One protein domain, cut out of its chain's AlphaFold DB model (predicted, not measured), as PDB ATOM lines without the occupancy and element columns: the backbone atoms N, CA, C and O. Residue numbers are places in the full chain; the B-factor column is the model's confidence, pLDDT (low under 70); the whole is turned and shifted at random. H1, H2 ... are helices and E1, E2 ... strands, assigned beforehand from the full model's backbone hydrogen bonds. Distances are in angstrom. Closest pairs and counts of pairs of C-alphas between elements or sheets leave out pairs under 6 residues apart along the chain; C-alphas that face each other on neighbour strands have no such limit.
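AT A GLANCE: This is residues 29 to 110 of the 110 residues of an uncharacterized protein of Micromonospora sp. AP08 (UniProt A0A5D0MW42). A small three-stranded sheet forms one end, and the long helix H2 runs away from it; H1 and H3 pack on H2, and the free residues 50 to 57 and 59 to 65 stick out at the far end. The printed part has 82 residues, with three named helices and three named strands in the order E1 H1 H2 E2 E3 H3. The antiparallel sheet runs E1 E3 E2, and the class is mixed, helices and strands. The whole is only just compact, close to loose, with a radius of gyration of the C-alphas of 14.0 A, and elongated, spanning 43 by 28 by 23 A.

IN THESE COORDINATES: Find C-alpha 30 at (7.267, 42.205, -41.849), where E1, residues 30 to 36, begins its 18.8 A. Beside it look for E3, residues 89 to 95, 18.7 A, and then E2, residues 84 to 86. H2, residues 60 to 82, runs 34.2 A from (3.717, 26.297, -13.906). H1 is residues 37 to 48, 16.3 A; H3, residues 96 to 108, 18.4 A, ends at (11.008, 22.557, -30.015).

HOW THE PARTS SIT: Between E1 and E3, N 33 and O 92 are 2.9 A apart; in the hairpin E2 and E3, N 84 and O 91 are 2.8 A apart. E1, H1 H2, E2 is a split strand-helix-strand unit, two strands running the same way with E3 between them, its crossover right-handed. H1 and H2 are on the same face; H2 runs across the strands, at 67 degrees to E3 on the local plane. With residues 70 to 80 alone H2 touches H1, closest at the C-alphas of Val 44 and Gly 76, 3.8 A. Its residues 71 to 75 alone touch H3, closest at the C-alphas of Leu 72 and Ala 102, 6.6 A. H1 and H3 are apart. Every O i to N i+4 pair is within hydrogen-bond range in H1 and H3, and 16 of 19 in H2.

THE WHOLE: The C-alphas farthest apart, of Asp 57 and Gly 87, are 44.1 A apart. The printed part has no cut; the H1 to H2 link is long, with 11 residues. Residue 110 is under pLDDT 70.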
ATOM      1  N   PRO A  29      10.264  44.671 -39.030       82.06
ATOM      2  CA  PRO A  29      10.191  44.086 -40.348       82.06
ATOM      3  C   PRO A  29       8.985  43.157 -40.399       82.06
ATOM      4  O   PRO A  29       8.671  42.447 -39.439       82.06
ATOM      5  N   TYR A  30       8.316  43.165 -41.544       90.25
ATOM      6  CA  TYR A  30       7.267  42.205 -41.849       90.25
ATOM      7  C   TYR A  30       7.830  41.137 -42.775       90.25
ATOM      8  O   TYR A  30       8.554  41.453 -43.720       90.25
ATOM      9  N   VAL A  31       7.443  39.894 -42.530       93.06
ATOM     10  CA  VAL A  31       7.727  38.751 -43.391       93.06
ATOM     11  C   VAL A  31       6.442  38.403 -44.130       93.06
ATOM     12  O   VAL A  31       5.385  38.272 -43.512       93.06
ATOM     13  N   GLU A  32       6.502  38.304 -45.457       95.31
ATOM     14  CA  GLU A  32       5.378  37.774 -46.230       95.31
ATOM     15  C   GLU A  32       5.404  36.245 -46.160       95.31
ATOM     16  O   GLU A  32       6.422  35.613 -46.444       95.31
ATOM     17  N   CYS A  33       4.285  35.660 -45.745       94.88
ATOM     18  CA  CYS A  33       4.143  34.231 -45.521       94.88
ATOM     19  C   CYS A  33       2.949  33.690 -46.302       94.88
ATOM     20  O   CYS A  33       1.898  34.330 -46.377       94.88
ATOM     21  N   THR A  34       3.103  32.476 -46.822       97.31
ATOM     22  CA  THR A  34       2.033  31.725 -47.480       97.31
ATOM     23  C   THR A  34       1.625  30.571 -46.578       97.31
ATOM     24  O   THR A  34       2.440  29.705 -46.272       97.31
ATOM     25  N   ILE A  35       0.364  30.559 -46.155       96.75
ATOM     26  CA  ILE A  35      -0.173  29.589 -45.198       96.75
ATOM     27  C   ILE A  35      -1.319  28.819 -45.867       96.75
ATOM     28  O   ILE A  35      -2.154  29.444 -46.526       96.75
ATOM     29  N   PRO A  36      -1.417  27.486 -45.714       98.19
ATOM     30  CA  PRO A  36      -2.597  26.739 -46.135       98.19
ATOM     31  C   PRO A  36      -3.873  27.331 -45.538       98.19
ATOM     32  O   PRO A  36      -3.925  27.643 -44.348       98.19
ATOM     33  N   LYS A  37      -4.928  27.453 -46.345       97.56
ATOM     34  CA  LYS A  37      -6.179  28.094 -45.924       97.56
ATOM     35  C   LYS A  37      -6.803  27.423 -44.699       97.56
ATOM     36  O   LYS A  37      -7.332  28.114 -43.840       97.56
ATOM     37  N   SER A  38      -6.683  26.100 -44.579       97.69
ATOM     38  CA  SER A  38      -7.133  25.353 -43.398       97.69
ATOM     39  C   SER A  38      -6.420  25.791 -42.113       97.69
ATOM     40  O   SER A  38      -7.073  25.992 -41.093       97.69
ATOM     41  N   LEU A  39      -5.100  25.991 -42.167       97.81
ATOM     42  CA  LEU A  39      -4.304  26.447 -41.025       97.81
ATOM     43  C   LEU A  39      -4.540  27.928 -40.724       97.81
ATOM     44  O   LEU A  39      -4.635  28.303 -39.561       97.81
ATOM     45  N   ALA A  40      -4.700  28.756 -41.757       97.44
ATOM     46  CA  ALA A  40      -5.060  30.161 -41.596       97.44
ATOM     47  C   ALA A  40      -6.419  30.307 -40.885       97.44
ATOM     48  O   ALA A  40      -6.533  31.073 -39.933       97.44
ATOM     49  N   SER A  41      -7.422  29.515 -41.281       97.50
ATOM     50  CA  SER A  41      -8.719  29.473 -40.597       97.50
ATOM     51  C   SER A  41      -8.601  28.996 -39.149       97.50
ATOM     52  O   SER A  41      -9.250  29.560 -38.275       97.50
ATOM     53  N   ALA A  42      -7.766  27.987 -38.873       97.81
ATOM     54  CA  ALA A  42      -7.536  27.512 -37.509       97.81
ATOM     55  C   ALA A  42      -6.872  28.584 -36.628       97.81
ATOM     56  O   ALA A  42      -7.259  28.747 -35.474       97.81
ATOM     57  N   ALA A  43      -5.921  29.347 -37.175       97.25
ATOM     58  CA  ALA A  43      -5.289  30.456 -36.469       97.25
ATOM     59  C   ALA A  43      -6.304  31.559 -36.129       97.25
ATOM     60  O   ALA A  43      -6.342  32.018 -34.990       97.25
ATOM     61  N   VAL A  44      -7.160  31.946 -37.084       97.94
ATOM     62  CA  VAL A  44      -8.236  32.926 -36.843       97.94
ATOM     63  C   VAL A  44      -9.203  32.417 -35.776       97.94
ATOM     64  O   VAL A  44      -9.491  33.141 -34.831       97.94
ATOM     65  N   ALA A  45      -9.625  31.153 -35.861       97.50
ATOM     66  CA  ALA A  45     -10.499  30.553 -34.857       97.50
ATOM     67  C   ALA A  45      -9.859  30.529 -33.458       97.50
ATOM     68  O   ALA A  45     -10.555  30.720 -32.469       97.50
ATOM     69  N   ALA A  46      -8.542  30.317 -33.357       96.50
ATOM     70  CA  ALA A  46      -7.832  30.378 -32.081       96.50
ATOM     71  C   ALA A  46      -7.795  31.799 -31.493       96.50
ATOM     72  O   ALA A  46      -7.875  31.936 -30.276       96.50
ATOM     73  N   TRP A  47      -7.693  32.833 -32.338       96.00
ATOM     74  CA  TRP A  47      -7.732  34.242 -31.934       96.00
ATOM     75  C   TRP A  47      -9.127  34.710 -31.505       96.00
ATOM     76  O   TRP A  47      -9.259  35.430 -30.522       96.00
ATOM     77  N   GLU A  48     -10.162  34.322 -32.247       95.94
ATOM     78  CA  GLU A  48     -11.546  34.760 -32.012       95.94
ATOM     79  C   GLU A  48     -12.242  33.997 -30.880       95.94
ATOM     80  O   GLU A  48     -13.384  34.298 -30.539       95.94
ATOM     81  N   ARG A  49     -11.585  32.983 -30.316       93.81
ATOM     82  CA  ARG A  49     -12.165  32.149 -29.273       93.81
ATOM     83  C   ARG A  49     -12.140  32.862 -27.928       93.81
ATOM     84  O   ARG A  49     -11.074  33.108 -27.369       93.81
ATOM     85  N   ASP A  50     -13.326  33.064 -27.375       88.69
ATOM     86  CA  ASP A  50     -13.490  33.442 -25.979       88.69
ATOM     87  C   ASP A  50     -13.257  32.230 -25.062       88.69
ATOM     88  O   ASP A  50     -13.724  31.118 -25.325       88.69
ATOM     89  N   GLU A  51     -12.519  32.447 -23.973       82.81
ATOM     90  CA  GLU A  51     -12.346  31.467 -22.899       82.81
ATOM     91  C   GLU A  51     -13.357  31.772 -21.794       82.81
ATOM     92  O   GLU A  51     -13.211  32.742 -21.046       82.81
ATOM     93  N   GLU A  52     -14.400  30.951 -21.694       81.81
ATOM     94  CA  GLU A  52     -15.424  31.088 -20.661       81.81
ATOM     95  C   GLU A  52     -15.121  30.189 -19.456       81.81
ATOM     96  O   GLU A  52     -14.799  29.009 -19.593       81.81
ATOM     97  N   GLY A  53     -15.292  30.737 -18.253       79.50
ATOM     98  CA  GLY A  53     -15.191  29.996 -16.997       79.50
ATOM     99  C   GLY A  53     -14.149  30.559 -16.030       79.50
ATOM    100  O   GLY A  53     -13.339  31.415 -16.389       79.50
ATOM    101  N   PRO A  54     -14.186  30.128 -14.758       76.19
ATOM    102  CA  PRO A  54     -13.193  30.542 -13.781       76.19
ATOM    103  C   PRO A  54     -11.822  29.972 -14.152       76.19
ATOM    104  O   PRO A  54     -11.701  28.795 -14.493       76.19
ATOM    105  N   MET A  55     -10.782  30.798 -14.039       78.38
ATOM    106  CA  MET A  55      -9.406  30.328 -14.171       78.38
ATOM    107  C   MET A  55      -9.117  29.357 -13.022       78.38
ATOM    108  O   MET A  55      -9.233  29.724 -11.852       78.38
ATOM    109  N   ALA A  56      -8.822  28.103 -13.363       82.94
ATOM    110  CA  ALA A  56      -8.454  27.081 -12.390       82.94
ATOM    111  C   ALA A  56      -7.063  27.365 -11.798       82.94
ATOM    112  O   ALA A  56      -6.300  28.165 -12.341       82.94
ATOM    113  N   ASP A  57      -6.716  26.676 -10.709       92.06
ATOM    114  CA  ASP A  57      -5.338  26.660 -10.217       92.06
ATOM    115  C   ASP A  57      -4.439  25.978 -11.259       92.06
ATOM    116  O   ASP A  57      -4.526  24.769 -11.491       92.06
ATOM    117  N   GLU A  58      -3.592  26.770 -11.914       92.56
ATOM    118  CA  GLU A  58      -2.686  26.302 -12.960       92.56
ATOM    119  C   GLU A  58      -1.338  25.869 -12.370       92.56
ATOM    120  O   GLU A  58      -0.725  26.561 -11.552       92.56
ATOM    121  N   THR A  59      -0.806  24.745 -12.847       95.19
ATOM    122  CA  THR A  59       0.610  24.421 -12.660       95.19
ATOM    123  C   THR A  59       1.484  25.380 -13.473       95.19
ATOM    124  O   THR A  59       1.043  25.991 -14.448       95.19
ATOM    125  N   CYS A  60       2.774  25.475 -13.137       93.75
ATOM    126  CA  CYS A  60       3.717  26.297 -13.906       93.75
ATOM    127  C   CYS A  60       3.762  25.920 -15.399       93.75
ATOM    128  O   CYS A  60       3.972  26.782 -16.247       93.75
ATOM    129  N   GLU A  61       3.585  24.639 -15.727       93.25
ATOM    130  CA  GLU A  61       3.557  24.158 -17.109       93.25
ATOM    131  C   GLU A  61       2.283  24.602 -17.839       93.25
ATOM    132  O   GLU A  61       2.358  25.072 -18.971       93.25
ATOM    133  N   GLN A  62       1.128  24.543 -17.170       93.94
ATOM    134  CA  GLN A  62      -0.146  25.010 -17.725       93.94
ATOM    135  C   GLN A  62      -0.124  26.516 -18.003       93.94
ATOM    136  O   GLN A  62      -0.499  26.929 -19.099       93.94
ATOM    137  N   VAL A  63       0.419  27.319 -17.078       93.00
ATOM    138  CA  VAL A  63       0.606  28.766 -17.286       93.00
ATOM    139  C   VAL A  63       1.455  29.033 -18.529       93.00
ATOM    140  O   VAL A  63       1.080  29.848 -19.369       93.00
ATOM    141  N   ARG A  64       2.589  28.336 -18.682       92.31
ATOM    142  CA  ARG A  64       3.462  28.497 -19.858       92.31
ATOM    143  C   ARG A  64       2.732  28.149 -21.150       92.31
ATOM    144  O   ARG A  64       2.817  28.915 -22.105       92.31
ATOM    145  N   SER A  65       1.998  27.039 -21.167       92.81
ATOM    146  CA  SER A  65       1.215  26.615 -22.331       92.81
ATOM    147  C   SER A  65       0.130  27.627 -22.692       92.81
ATOM    148  O   SER A  65       0.000  27.979 -23.862       92.81
ATOM    149  N   ARG A  66      -0.607  28.155 -21.706       92.50
ATOM    150  CA  ARG A  66      -1.647  29.165 -21.936       92.50
ATOM    151  C   ARG A  66      -1.070  30.472 -22.473       92.50
ATOM    152  O   ARG A  66      -1.591  30.999 -23.452       92.50
ATOM    153  N   LEU A  67       0.011  30.974 -21.873       92.06
ATOM    154  CA  LEU A  67       0.682  32.189 -22.346       92.06
ATOM    155  C   LEU A  67       1.195  32.013 -23.778       92.06
ATOM    156  O   LEU A  67       0.912  32.838 -24.639       92.06
ATOM    157  N   ARG A  68       1.852  30.884 -24.058       93.06
ATOM    158  CA  ARG A  68       2.371  30.577 -25.392       93.06
ATOM    159  C   ARG A  68       1.264  30.439 -26.437       93.06
ATOM    160  O   ARG A  68       1.424  30.911 -27.557       93.06
ATOM    161  N   ALA A  69       0.140  29.816 -26.082       93.50
ATOM    162  CA  ALA A  69      -1.025  29.735 -26.958       93.50
ATOM    163  C   ALA A  69      -1.607  31.126 -27.256       93.50
ATOM    164  O   ALA A  69      -1.942  31.404 -28.405       93.50
ATOM    165  N   GLY A  70      -1.671  32.009 -26.253       92.44
ATOM    166  CA  GLY A  70      -2.091  33.401 -26.426       92.44
ATOM    167  C   GLY A  70      -1.166  34.191 -27.354       92.44
ATOM    168  O   GLY A  70      -1.642  34.852 -28.276       92.44
ATOM    169  N   ASP A  71       0.149  34.061 -27.176       92.44
ATOM    170  CA  ASP A  71       1.139  34.712 -28.042       92.44
ATOM    171  C   ASP A  71       1.015  34.235 -29.498       92.44
ATOM    172  O   ASP A  71       1.021  35.042 -30.430       92.44
ATOM    173  N   LEU A  72       0.839  32.927 -29.714       95.31
ATOM    174  CA  LEU A  72       0.651  32.356 -31.051       95.31
ATOM    175  C   LEU A  72      -0.709  32.687 -31.670       95.31
ATOM    176  O   LEU A  72      -0.809  32.771 -32.896       95.31
ATOM    177  N   ALA A  73      -1.746  32.923 -30.866       95.69
ATOM    178  CA  ALA A  73      -3.050  33.351 -31.366       95.69
ATOM    179  C   ALA A  73      -2.975  34.712 -32.082       95.69
ATOM    180  O   ALA A  73      -3.793  34.986 -32.958       95.69
ATOM    181  N   LEU A  74      -1.949  35.534 -31.822       95.44
ATOM    182  CA  LEU A  74      -1.715  36.773 -32.574       95.44
ATOM    183  C   LEU A  74      -1.488  36.539 -34.078       95.44
ATOM    184  O   LEU A  74      -1.755  37.433 -34.880       95.44
ATOM    185  N   LEU A  75      -1.082  35.336 -34.490       96.06
ATOM    186  CA  LEU A  75      -1.050  34.963 -35.908       96.06
ATOM    187  C   LEU A  75      -2.451  35.027 -36.531       96.06
ATOM    188  O   LEU A  75      -2.609  35.507 -37.653       96.06
ATOM    189  N   GLY A  76      -3.476  34.582 -35.799       97.12
ATOM    190  CA  GLY A  76      -4.874  34.663 -36.217       97.12
ATOM    191  C   GLY A  76      -5.351  36.101 -36.393       97.12
ATOM    192  O   GLY A  76      -6.035  36.404 -37.370       97.12
ATOM    193  N   LEU A  77      -4.919  37.002 -35.508       96.19
ATOM    194  CA  LEU A  77      -5.174  38.440 -35.626       96.19
ATOM    195  C   LEU A  77      -4.568  39.032 -36.907       96.19
ATOM    196  O   LEU A  77      -5.222  39.810 -37.600       96.19
ATOM    197  N   GLU A  78      -3.320  38.696 -37.239       96.25
ATOM    198  CA  GLU A  78      -2.688  39.228 -38.454       96.25
ATOM    199  C   GLU A  78      -3.291  38.639 -39.731       96.25
ATOM    200  O   GLU A  78      -3.457  39.352 -40.730       96.25
ATOM    201  N   VAL A  79      -3.675  37.359 -39.696       97.38
ATOM    202  CA  VAL A  79      -4.407  36.706 -40.785       97.38
ATOM    203  C   VAL A  79      -5.769  37.370 -40.998       97.38
ATOM    204  O   VAL A  79      -6.103  37.667 -42.144       97.38
ATOM    205  N   SER A  80      -6.530  37.663 -39.939       96.75
ATOM    206  CA  SER A  80      -7.846  38.309 -40.068       96.75
ATOM    207  C   SER A  80      -7.749  39.759 -40.555       96.75
ATOM    208  O   SER A  80      -8.597  40.208 -41.324       96.75
ATOM    209  N   LYS A  81      -6.691  40.486 -40.173       95.69
ATOM    210  CA  LYS A  81      -6.467  41.883 -40.587       95.69
ATOM    211  C   LYS A  81      -5.908  42.042 -41.997       95.69
ATOM    212  O   LYS A  81      -6.284  42.982 -42.693       95.69
ATOM    213  N   SER A  82      -4.951  41.200 -42.391       94.38
ATOM    214  CA  SER A  82      -4.120  41.436 -43.584       94.38
ATOM    215  C   SER A  82      -4.043  40.257 -44.557       94.38
ATOM    216  O   SER A  82      -3.466  40.395 -45.641       94.38
ATOM    217  N   GLY A  83      -4.631  39.112 -44.197       95.50
ATOM    218  CA  GLY A  83      -4.626  37.904 -45.010       95.50
ATOM    219  C   GLY A  83      -5.373  38.088 -46.330       95.50
ATOM    220  O   GLY A  83      -6.533  38.493 -46.371       95.50
ATOM    221  N   ARG A  84      -4.714  37.740 -47.436       97.62
ATOM    222  CA  ARG A  84      -5.308  37.701 -48.775       97.62
ATOM    223  C   ARG A  84      -5.395  36.260 -49.253       97.62
ATOM    224  O   ARG A  84      -4.378  35.583 -49.383       97.62
ATOM    225  N   SER A  85      -6.608  35.791 -49.527       96.12
ATOM    226  CA  SER A  85      -6.818  34.449 -50.078       96.12
ATOM    227  C   SER A  85      -6.386  34.379 -51.544       96.12
ATOM    228  O   SER A  85      -6.720  35.261 -52.334       96.12
ATOM    229  N   SER A  86      -5.690  33.307 -51.911       95.88
ATOM    230  CA  SER A  86      -5.298  32.988 -53.284       95.88
ATOM    231  C   SER A  86      -5.367  31.474 -53.480       95.88
ATOM    232  O   SER A  86      -4.466  30.750 -53.070       95.88
ATOM    233  N   GLY A  87      -6.452  30.975 -54.079       95.69
ATOM    234  CA  GLY A  87      -6.705  29.530 -54.160       95.69
ATOM    235  C   GLY A  87      -6.820  28.895 -52.767       95.69
ATOM    236  O   GLY A  87      -7.598  29.367 -51.934       95.69
ATOM    237  N   ASP A  88      -6.014  27.861 -52.516       97.25
ATOM    238  CA  ASP A  88      -5.992  27.095 -51.259       97.25
ATOM    239  C   ASP A  88      -5.014  27.641 -50.209       97.25
ATOM    240  O   ASP A  88      -4.762  27.004 -49.182       97.25
ATOM    241  N   VAL A  89      -4.465  28.836 -50.440       98.06
ATOM    242  CA  VAL A  89      -3.541  29.498 -49.515       98.06
ATOM    243  C   VAL A  89      -4.016  30.896 -49.130       98.06
ATOM    244  O   VAL A  89      -4.805  31.537 -49.827       98.06
ATOM    245  N   VAL A  90      -3.501  31.377 -48.004       98.25
ATOM    246  CA  VAL A  90      -3.620  32.751 -47.526       98.25
ATOM    247  C   VAL A  90      -2.223  33.357 -47.474       98.25
ATOM    248  O   VAL A  90      -1.321  32.798 -46.853       98.25
ATOM    249  N   ILE A  91      -2.053  34.494 -48.144       98.12
ATOM    250  CA  ILE A  91      -0.832  35.300 -48.109       98.12
ATOM    251  C   ILE A  91      -1.024  36.380 -47.047       98.12
ATOM    252  O   ILE A  91      -1.962  37.172 -47.139       98.12
ATOM    253  N   VAL A  92      -0.152  36.417 -46.046       97.06
ATOM    254  CA  VAL A  92      -0.239  37.326 -44.893       97.06
ATOM    255  C   VAL A  92       1.119  37.972 -44.635       97.06
ATOM    256  O   VAL A  92       2.159  37.368 -44.888       97.06
ATOM    257  N   ARG A  93       1.122  39.213 -44.141       95.44
ATOM    258  CA  ARG A  93       2.345  39.884 -43.686       95.44
ATOM    259  C   ARG A  93       2.416  39.793 -42.170       95.44
ATOM    260  O   ARG A  93       1.661  40.473 -41.491       95.44
ATOM    261  N   LEU A  94       3.332  38.983 -41.655       93.94
ATOM    262  CA  LEU A  94       3.522  38.800 -40.219       93.94
ATOM    263  C   LEU A  94       4.635  39.713 -39.702       93.94
ATOM    264  O   LEU A  94       5.685  39.799 -40.344       93.94
ATOM    265  N   PRO A  95       4.473  40.365 -38.540       91.88
ATOM    266  CA  PRO A  95       5.597  40.921 -37.801       91.88
ATOM    267  C   PRO A  95       6.661  39.841 -37.570       91.88
ATOM    268  O   PRO A  95       6.333  38.718 -37.178       91.88
ATOM    269  N   ALA A  96       7.938  40.173 -37.765       90.25
ATOM    270  CA  ALA A  96       9.028  39.202 -37.638       90.25
ATOM    271  C   ALA A  96       9.058  38.486 -36.276       90.25
ATOM    272  O   ALA A  96       9.410  37.313 -36.217       90.25
ATOM    273  N   ALA A  97       8.634  39.157 -35.200       89.12
ATOM    274  CA  ALA A  97       8.520  38.551 -33.875       89.12
ATOM    275  C   ALA A  97       7.496  37.402 -33.829       89.12
ATOM    276  O   ALA A  97       7.780  36.352 -33.265       89.12
ATOM    277  N   GLN A  98       6.330  37.569 -34.459       91.44
ATOM    278  CA  GLN A  98       5.308  36.517 -34.503       91.44
ATOM    279  C   GLN A  98       5.730  35.365 -35.419       91.44
ATOM    280  O   GLN A  98       5.500  34.203 -35.093       91.44
ATOM    281  N   PHE A  99       6.385  35.681 -36.543       93.44
ATOM    282  CA  PHE A  99       6.992  34.666 -37.403       93.44
ATOM    283  C   PHE A  99       8.018  33.827 -36.625       93.44
ATOM    284  O   PHE A  99       7.938  32.602 -36.642       93.44
ATOM    285  N   ALA A 100       8.940  34.477 -35.909       92.19
ATOM    286  CA  ALA A 100       9.956  33.799 -35.108       92.19
ATOM    287  C   ALA A 100       9.328  32.919 -34.017       92.19
ATOM    288  O   ALA A 100       9.645  31.738 -33.942       92.19
ATOM    289  N   ALA A 101       8.357  33.445 -33.261       92.06
ATOM    290  CA  ALA A 101       7.668  32.686 -32.219       92.06
ATOM    291  C   ALA A 101       7.014  31.398 -32.755       92.06
ATOM    292  O   ALA A 101       7.087  30.349 -32.114       92.06
ATOM    293  N   ALA A 102       6.402  31.453 -33.943       92.69
ATOM    294  CA  ALA A 102       5.805  30.283 -34.587       92.69
ATOM    295  C   ALA A 102       6.855  29.228 -34.977       92.69
ATOM    296  O   ALA A 102       6.636  28.030 -34.795       92.69
ATOM    297  N   VAL A 103       7.997  29.675 -35.506       93.44
ATOM    298  CA  VAL A 103       9.105  28.798 -35.907       93.44
ATOM    299  C   VAL A 103       9.770  28.153 -34.692       93.44
ATOM    300  O   VAL A 103      10.050  26.957 -34.734       93.44
ATOM    301  N   ASP A 104       9.960  28.896 -33.602       92.56
ATOM    302  CA  ASP A 104      10.565  28.382 -32.368       92.56
ATOM    303  C   ASP A 104       9.732  27.240 -31.764       92.56
ATOM    304  O   ASP A 104      10.269  26.206 -31.373       92.56
ATOM    305  N   VAL A 105       8.400  27.370 -31.766       91.62
ATOM    306  CA  VAL A 105       7.484  26.305 -31.312       91.62
ATOM    307  C   VAL A 105       7.615  25.049 -32.161       91.62
ATOM    308  O   VAL A 105       7.638  23.937 -31.632       91.62
ATOM    309  N   TRP A 106       7.700  25.214 -33.481       90.88
ATOM    310  CA  TRP A 106       7.912  24.089 -34.383       90.88
ATOM    311  C   TRP A 106       9.259  23.408 -34.116       90.88
ATOM    312  O   TRP A 106       9.307  22.180 -34.071       90.88
ATOM    313  N   ALA A 107      10.319  24.190 -33.893       89.81
ATOM    314  CA  ALA A 107      11.665  23.686 -33.646       89.81
ATOM    315  C   ALA A 107      11.772  22.890 -32.337       89.81
ATOM    316  O   ALA A 107      12.450  21.871 -32.304       89.81
ATOM    317  N   GLU A 108      11.078  23.307 -31.278       87.62
ATOM    318  CA  GLU A 108      11.008  22.557 -30.015       87.62
ATOM    319  C   GLU A 108      10.189  21.263 -30.108       87.62
ATOM    320  O   GLU A 108      10.284  20.405 -29.232       87.62
ATOM    321  N   SER A 109       9.363  21.130 -31.148       78.12
ATOM    322  CA  SER A 109       8.507  19.961 -31.369       78.12
ATOM    323  C   SER A 109       9.161  18.895 -32.263       78.12
ATOM    324  O   SER A 109       8.484  17.939 -32.646       78.12
ATOM    325  N   GLN A 110      10.436  19.079 -32.634       67.44
ATOM    326  CA  GLN A 110      11.266  18.117 -33.376       67.44
ATOM    327  C   GLN A 110      12.156  17.314 -32.424       67.44
ATOM    328  O   GLN A 110      12.313  16.098 -32.678       67.44
TER     329      GLN A 110